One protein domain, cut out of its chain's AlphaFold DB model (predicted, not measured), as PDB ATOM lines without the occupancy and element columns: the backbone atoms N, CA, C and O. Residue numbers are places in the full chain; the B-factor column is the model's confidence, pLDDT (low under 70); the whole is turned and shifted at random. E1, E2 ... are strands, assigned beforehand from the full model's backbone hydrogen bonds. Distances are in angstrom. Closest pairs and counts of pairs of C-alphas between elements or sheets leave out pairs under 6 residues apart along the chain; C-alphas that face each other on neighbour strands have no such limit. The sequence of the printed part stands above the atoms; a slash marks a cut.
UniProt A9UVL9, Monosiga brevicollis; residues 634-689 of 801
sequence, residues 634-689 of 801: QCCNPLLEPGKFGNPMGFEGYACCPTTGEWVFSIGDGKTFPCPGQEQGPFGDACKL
ATOM      1  N   GLN A 634      -6.805   5.882 -49.942       66.12
ATOM      2  CA  GLN A 634      -5.542   5.465 -49.306       66.12
ATOM      3  C   GLN A 634      -5.143   6.354 -48.106       66.12
ATOM      4  O   GLN A 634      -3.970   6.680 -47.919       66.12
ATOM      5  N   CYS A 635      -6.117   6.822 -47.323       71.56
ATOM      6  CA  CYS A 635      -5.915   7.755 -46.214       71.56
ATOM      7  C   CYS A 635      -6.679   7.315 -44.963       71.56
ATOM      8  O   CYS A 635      -7.673   6.598 -45.049       71.56
ATOM      9  N   CYS A 636      -6.228   7.761 -43.788       78.75
ATOM     10  CA  CYS A 636      -6.816   7.314 -42.525       78.75
ATOM     11  C   CYS A 636      -7.867   8.276 -41.970       78.75
ATOM     12  O   CYS A 636      -7.703   9.498 -42.010       78.75
ATOM     13  N   ASN A 637      -8.943   7.721 -41.402       77.06
ATOM     14  CA  ASN A 637     -10.071   8.491 -40.874       77.06
ATOM     15  C   ASN A 637      -9.616   9.484 -39.776       77.06
ATOM     16  O   ASN A 637      -9.208   9.048 -38.693       77.06
ATOM     17  N   PRO A 638      -9.715  10.813 -39.983       72.38
ATOM     18  CA  PRO A 638      -9.204  11.804 -39.036       72.38
ATOM     19  C   PRO A 638      -9.937  11.796 -37.686       72.38
ATOM     20  O   PRO A 638      -9.348  12.199 -36.685       72.38
ATOM     21  N   LEU A 639     -11.186  11.312 -37.606       71.19
ATOM     22  CA  LEU A 639     -11.901  11.193 -36.327       71.19
ATOM     23  C   LEU A 639     -11.309  10.135 -35.393       71.19
ATOM     24  O   LEU A 639     -11.528  10.225 -34.183       71.19
ATOM     25  N   LEU A 640     -10.577   9.161 -35.941       77.69
ATOM     26  CA  LEU A 640      -9.945   8.060 -35.210       77.69
ATOM     27  C   LEU A 640      -8.454   8.305 -34.935       77.69
ATOM     28  O   LEU A 640      -7.807   7.465 -34.319       77.69
ATOM     29  N   GLU A 641      -7.912   9.460 -35.336       80.06
ATOM     30  CA  GLU A 641      -6.495   9.780 -35.148       80.06
ATOM     31  C   GLU A 641      -6.103   9.751 -33.653       80.06
ATOM     32  O   GLU A 641      -6.709  10.478 -32.848       80.06
ATOM     33  N   PRO A 642      -5.109   8.933 -33.253       78.31
ATOM     34  CA  PRO A 642      -4.689   8.814 -31.860       78.31
ATOM     35  C   PRO A 642      -4.250  10.140 -31.228       78.31
ATOM     36  O   PRO A 642      -3.589  10.968 -31.850       78.31
ATOM     37  N   GLY A 643      -4.631  10.370 -29.969       71.44
ATOM     38  CA  GLY A 643      -4.332  11.621 -29.260       71.44
ATOM     39  C   GLY A 643      -5.146  12.847 -29.706       71.44
ATOM     40  O   GLY A 643      -5.027  13.909 -29.089       71.44
ATOM     41  N   LYS A 644      -6.014  12.727 -30.722       72.50
ATOM     42  CA  LYS A 644      -7.067  13.710 -31.042       72.50
ATOM     43  C   LYS A 644      -8.441  13.193 -30.603       72.50
ATOM     44  O   LYS A 644      -8.602  12.028 -30.282       72.50
ATOM     45  N   PHE A 645      -9.435  14.082 -30.534       67.31
ATOM     46  CA  PHE A 645     -10.869  13.767 -30.342       67.31
ATOM     47  C   PHE A 645     -11.255  12.821 -29.178       67.31
ATOM     48  O   PHE A 645     -12.345  12.246 -29.197       67.31
ATOM     49  N   GLY A 646     -10.395  12.695 -28.159       63.38
ATOM     50  CA  GLY A 646     -10.566  11.780 -27.019       63.38
ATOM     51  C   GLY A 646     -10.012  10.365 -27.240       63.38
ATOM     52  O   GLY A 646     -10.097   9.540 -26.337       63.38
ATOM     53  N   ASN A 647      -9.437  10.088 -28.409       68.88
ATOM     54  CA  ASN A 647      -8.890   8.787 -28.776       68.88
ATOM     55  C   ASN A 647      -7.588   8.516 -27.991       68.88
ATOM     56  O   ASN A 647      -6.766   9.434 -27.852       68.88
ATOM     57  N   PRO A 648      -7.355   7.283 -27.501       69.44
ATOM     58  CA  PRO A 648      -6.127   6.939 -26.790       69.44
ATOM     59  C   PRO A 648      -4.898   7.154 -27.685       69.44
ATOM     60  O   PRO A 648      -4.947   6.933 -28.893       69.44
ATOM     61  N   MET A 649      -3.791   7.593 -27.088       73.12
ATOM     62  CA  MET A 649      -2.511   7.772 -27.774       73.12
ATOM     63  C   MET A 649      -1.547   6.667 -27.339       73.12
ATOM     64  O   MET A 649      -1.330   6.487 -26.142       73.12
ATOM     65  N   GLY A 650      -0.956   5.950 -28.296       69.12
ATOM     66  CA  GLY A 650       0.125   5.007 -28.015       69.12
ATOM     67  C   GLY A 650       1.372   5.751 -27.538       69.12
ATOM     68  O   GLY A 650       1.746   6.765 -28.129       69.12
ATOM     69  N   PHE A 651       2.012   5.253 -26.477       67.50
ATOM     70  CA  PHE A 651       3.145   5.921 -25.818       67.50
ATOM     71  C   PHE A 651       4.355   6.153 -26.739       67.50
ATOM     72  O   PHE A 651       5.106   7.103 -26.528       67.50
ATOM     73  N   GLU A 652       4.524   5.312 -27.760       77.12
ATOM     74  CA  GLU A 652       5.684   5.302 -28.662       77.12
ATOM     75  C   GLU A 652       5.382   5.898 -30.050       77.12
ATOM     76  O   GLU A 652       6.293   6.094 -30.848       77.12
ATOM     77  N   GLY A 653       4.119   6.242 -30.330       79.06
ATOM     78  CA  GLY A 653       3.687   6.861 -31.585       79.06
ATOM     79  C   GLY A 653       2.579   6.104 -32.319       79.06
ATOM     80  O   GLY A 653       2.129   5.034 -31.901       79.06
ATOM     81  N   TYR A 654       2.131   6.697 -33.426       83.31
ATOM     82  CA  TYR A 654       1.103   6.164 -34.318       83.31
ATOM     83  C   TYR A 654       1.413   6.511 -35.781       83.31
ATOM     84  O   TYR A 654       2.079   7.510 -36.054       83.31
ATOM     85  N   ALA A 655       0.911   5.698 -36.707       83.44
ATOM     86  CA  ALA A 655       1.057   5.871 -38.148       83.44
ATOM     87  C   ALA A 655      -0.245   5.520 -38.881       83.44
ATOM     88  O   ALA A 655      -1.090   4.801 -38.352       83.44
ATOM     89  N   CYS A 656      -0.396   6.029 -40.102       84.81
ATOM     90  CA  CYS A 656      -1.483   5.671 -41.009       84.81
ATOM     91  C   CYS A 656      -0.983   4.650 -42.039       84.81
ATOM     92  O   CYS A 656       0.013   4.907 -42.723       84.81
ATOM     93  N   CYS A 657      -1.662   3.512 -42.175       80.12
ATOM     94  CA  CYS A 657      -1.302   2.494 -43.157       80.12
ATOM     95  C   CYS A 657      -1.865   2.841 -44.545       80.12
ATOM     96  O   CYS A 657      -3.083   2.806 -44.724       80.12
ATOM     97  N   PRO A 658      -1.020   3.124 -45.560       67.31
ATOM     98  CA  PRO A 658      -1.494   3.516 -46.892       67.31
ATOM     99  C   PRO A 658      -2.173   2.366 -47.655       67.31
ATOM    100  O   PRO A 658      -2.886   2.609 -48.625       67.31
ATOM    101  N   THR A 659      -1.969   1.117 -47.220       66.81
ATOM    102  CA  THR A 659      -2.574  -0.092 -47.799       66.81
ATOM    103  C   THR A 659      -3.960  -0.427 -47.241       66.81
ATOM    104  O   THR A 659      -4.719  -1.102 -47.933       66.81
ATOM    105  N   THR A 660      -4.312   0.034 -46.032       70.75
ATOM    106  CA  THR A 660      -5.599  -0.293 -45.373       70.75
ATOM    107  C   THR A 660      -6.460   0.917 -45.007       70.75
ATOM    108  O   THR A 660      -7.658   0.752 -44.806       70.75
ATOM    109  N   GLY A 661      -5.893   2.126 -44.913       72.25
ATOM    110  CA  GLY A 661      -6.608   3.307 -44.407       72.25
ATOM    111  C   GLY A 661      -6.796   3.314 -42.881       72.25
ATOM    112  O   GLY A 661      -7.592   4.094 -42.353       72.25
ATOM    113  N   GLU A 662      -6.066   2.469 -42.147       81.56
ATOM    114  CA  GLU A 662      -6.189   2.337 -40.691       81.56
ATOM    115  C   GLU A 662      -5.038   2.991 -39.914       81.56
ATOM    116  O   GLU A 662      -3.889   3.044 -40.364       81.56
ATOM    117  N   TRP A 663      -5.349   3.471 -38.706       82.19
ATOM    118  CA  TRP A 663      -4.355   3.957 -37.750       82.19
ATOM    119  C   TRP A 663      -3.774   2.797 -36.944       82.19
ATOM    120  O   TRP A 663      -4.506   2.093 -36.253       82.19
ATOM    121  N   VAL A 664      -2.451   2.659 -36.960       84.12
ATOM    122  CA  VAL A 664      -1.711   1.661 -36.176       84.12
ATOM    123  C   VAL A 664      -0.770   2.323 -35.174       84.12
ATOM    124  O   VAL A 664      -0.295   3.443 -35.374       84.12
ATOM    125  N   PHE A 665      -0.481   1.615 -34.085       83.62
ATOM    126  CA  PHE A 665       0.479   2.028 -33.060       83.62
ATOM    127  C   PHE A 665       1.863   1.424 -33.324       83.62
ATOM    128  O   PHE A 665       1.979   0.410 -34.015       83.62
ATOM    129  N   SER A 666       2.913   2.048 -32.783       79.75
ATOM    130  CA  SER A 666       4.268   1.483 -32.862       79.75
ATOM    131  C   SER A 666       4.468   0.326 -31.877       79.75
ATOM    132  O   SER A 666       3.744   0.225 -30.885       79.75
ATOM    133  N   ILE A 667       5.453  -0.539 -32.147       76.00
ATOM    134  CA  ILE A 667       5.755  -1.740 -31.355       76.00
ATOM    135  C   ILE A 667       7.120  -1.576 -30.661       76.00
ATOM    136  O   ILE A 667       8.128  -2.127 -31.096       76.00
ATOM    137  N   GLY A 668       7.179  -0.810 -29.568       64.81
ATOM    138  CA  GLY A 668       8.345  -0.752 -28.674       64.81
ATOM    139  C   GLY A 668       9.508   0.152 -29.102       64.81
ATOM    140  O   GLY A 668      10.391   0.412 -28.285       64.81
ATOM    141  N   ASP A 669       9.557   0.626 -30.354       69.06
ATOM    142  CA  ASP A 669      10.725   1.353 -30.892       69.06
ATOM    143  C   ASP A 669      10.426   2.730 -31.519       69.06
ATOM    144  O   ASP A 669      11.355   3.488 -31.827       69.06
ATOM    145  N   GLY A 670       9.146   3.071 -31.700       67.56
ATOM    146  CA  GLY A 670       8.692   4.332 -32.295       67.56
ATOM    147  C   GLY A 670       8.956   4.464 -33.800       67.56
ATOM    148  O   GLY A 670       8.975   5.586 -34.313       67.56
ATOM    149  N   LYS A 671       9.229   3.356 -34.510       68.38
ATOM    150  CA  LYS A 671       9.582   3.350 -35.946       68.38
ATOM    151  C   LYS A 671       8.970   2.193 -36.727       68.38
ATOM    152  O   LYS A 671       8.669   2.368 -37.904       68.38
ATOM    153  N   THR A 672       8.806   1.036 -36.097       72.62
ATOM    154  CA  THR A 672       8.072  -0.106 -36.647       72.62
ATOM    155  C   THR A 672       6.577   0.081 -36.430       72.62
ATOM    156  O   THR A 672       6.141   0.530 -35.367       72.62
ATOM    157  N   PHE A 673       5.794  -0.253 -37.455       78.44
ATOM    158  CA  PHE A 673       4.337  -0.168 -37.457       78.44
ATOM    159  C   PHE A 673       3.777  -1.357 -38.259       78.44
ATOM    160  O   PHE A 673       4.266  -1.610 -39.363       78.44
ATOM    161  N   PRO A 674       2.782  -2.104 -37.748       78.38
ATOM    162  CA  PRO A 674       2.303  -3.341 -38.367       78.38
ATOM    163  C   PRO A 674       1.306  -3.077 -39.507       78.38
ATOM    164  O   PRO A 674       0.154  -3.502 -39.445       78.38
ATOM    165  N   CYS A 675       1.725  -2.368 -40.557       76.00
ATOM    166  CA  CYS A 675       0.900  -2.193 -41.751       76.00
ATOM    167  C   CYS A 675       1.013  -3.420 -42.675       76.00
ATOM    168  O   CYS A 675       2.131  -3.769 -43.070       76.00
ATOM    169  N   PRO A 676      -0.106  -4.045 -43.097       70.31
ATOM    170  CA  PRO A 676      -0.084  -5.131 -44.072       70.31
ATOM    171  C   PRO A 676       0.659  -4.723 -45.353       70.31
ATOM    172  O   PRO A 676       0.262  -3.786 -46.050       70.31
ATOM    173  N   GLY A 677       1.765  -5.420 -45.634       66.94
ATOM    174  CA  GLY A 677       2.636  -5.177 -46.787       66.94
ATOM    175  C   GLY A 677       3.684  -4.061 -46.642       66.94
ATOM    176  O   GLY A 677       4.457  -3.874 -47.577       66.94
ATOM    177  N   GLN A 678       3.756  -3.331 -45.519       67.25
ATOM    178  CA  GLN A 678       4.709  -2.220 -45.351       67.25
ATOM    179  C   GLN A 678       5.176  -2.028 -43.892       67.25
ATOM    180  O   GLN A 678       4.665  -1.177 -43.168       67.25
ATOM    181  N   GLU A 679       6.216  -2.751 -43.474       58.19
ATOM    182  CA  GLU A 679       6.812  -2.598 -42.130       58.19
ATOM    183  C   GLU A 679       7.621  -1.295 -41.958       58.19
ATOM    184  O   GLU A 679       7.800  -0.807 -40.840       58.19
ATOM    185  N   GLN A 680       8.147  -0.738 -43.059       59.41
ATOM    186  CA  GLN A 680       8.983   0.468 -43.085       59.41
ATOM    187  C   GLN A 680       8.717   1.270 -44.367       59.41
ATOM    188  O   GLN A 680       8.656   0.702 -45.455       59.41
ATOM    189  N   GLY A 681       8.594   2.595 -44.261       59.03
ATOM    190  CA  GLY A 681       8.404   3.488 -45.409       59.03
ATOM    191  C   GLY A 681       7.760   4.823 -45.022       59.03
ATOM    192  O   GLY A 681       7.571   5.085 -43.833       59.03
ATOM    193  N   PRO A 682       7.412   5.683 -45.996       54.72
ATOM    194  CA  PRO A 682       6.517   6.805 -45.746       54.72
ATOM    195  C   PRO A 682       5.113   6.278 -45.414       54.72
ATOM    196  O   PRO A 682       4.541   5.485 -46.162       54.72
ATOM    197  N   PHE A 683       4.568   6.713 -44.282       71.31
ATOM    198  CA  PHE A 683       3.202   6.398 -43.866       71.31
ATOM    199  C   PHE A 683       2.194   7.347 -44.529       71.31
ATOM    200  O   PHE A 683       2.574   8.408 -45.026       71.31
ATOM    201  N   GLY A 684       0.920   6.952 -44.560       64.12
ATOM    202  CA  GLY A 684      -0.146   7.740 -45.177       64.12
ATOM    203  C   GLY A 684      -0.463   9.037 -44.424       64.12
ATOM    204  O   GLY A 684      -0.101   9.216 -43.261       64.12
ATOM    205  N   ASP A 685      -1.194   9.932 -45.087       72.50
ATOM    206  CA  ASP A 685      -1.795  11.112 -44.461       72.50
ATOM    207  C   ASP A 685      -3.208  10.800 -43.930       72.50
ATOM    208  O   ASP A 685      -3.913   9.908 -44.414       72.50
ATOM    209  N   ALA A 686      -3.669  11.594 -42.961       69.81
ATOM    210  CA  ALA A 686      -5.076  11.602 -42.562       69.81
ATOM    211  C   ALA A 686      -5.964  12.159 -43.692       69.81
ATOM    212  O   ALA A 686      -5.595  13.134 -44.357       69.81
ATOM    213  N   CYS A 687      -7.165  11.603 -43.879       74.06
ATOM    214  CA  CYS A 687      -8.092  12.090 -44.899       74.06
ATOM    215  C   CYS A 687      -8.472  13.563 -44.673       74.06
ATOM    216  O   CYS A 687      -8.630  14.050 -43.547       74.06
ATOM    217  N   LYS A 688      -8.644  14.301 -45.775       73.50
ATOM    218  CA  LYS A 688      -8.922  15.742 -45.750       73.50
ATOM    219  C   LYS A 688     -10.358  16.010 -45.295       73.50
ATOM    220  O   LYS A 688     -11.264  15.988 -46.120       73.50
ATOM    221  N   LEU A 689     -10.533  16.374 -44.018       65.62
ATOM    222  CA  LEU A 689     -11.804  16.840 -43.428       65.62
ATOM    223  C   LEU A 689     -12.641  17.710 -44.394       65.62
ATOM    224  O   LEU A 689     -12.047  18.550 -45.076       65.62
TER     225      LEU A 689
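What this domain is: This is residues 634 to 689 of the 801 residues of a protein of Monosiga brevicollis (UniProt A9UVL9). What is the main picture? It has little regular structure: a short hairpin, E1 and E2, sits in the middle of long loops, with residues 634 to 653 mostly on one side and residues 666 to 681 on the other. Residues 682 to 689 run back past the hairpin. How is it made up? The 56 printed residues have no named helix and two strands, E1 then E2, in an antiparallel sheet; the class is all strand, with 6 residues in named elements. The whole is compact, radius of gyration of the C-alphas 10.6 A, and only just flat, spanning 26 by 25 by 14 A.

Where its parts are: Where is E1? Residues 654 to 656, 7.2 A long, from C-alpha 654 at (1.103, 6.164, -34.318). Where is E2? Residues 663 to 665, 7.0 A long, to C-alpha 665 at (0.479, 2.028, -33.060).

How they stand to each other: How do the strands stand? E1 and E2 form a hairpin, antiparallel at 148 degrees. Which atoms pair? N 655 and O 664 are within hydrogen-bond range at 2.9 A.

The domain as a whole: How large is it? The C-alphas farthest apart, of Gly 668 and Leu 689, are 30.5 A apart. Is it unbroken and sure? The printed part has no cut, and its E1 to E2 link is short; 22 residues, among them 677 to 682, have pLDDT under 70.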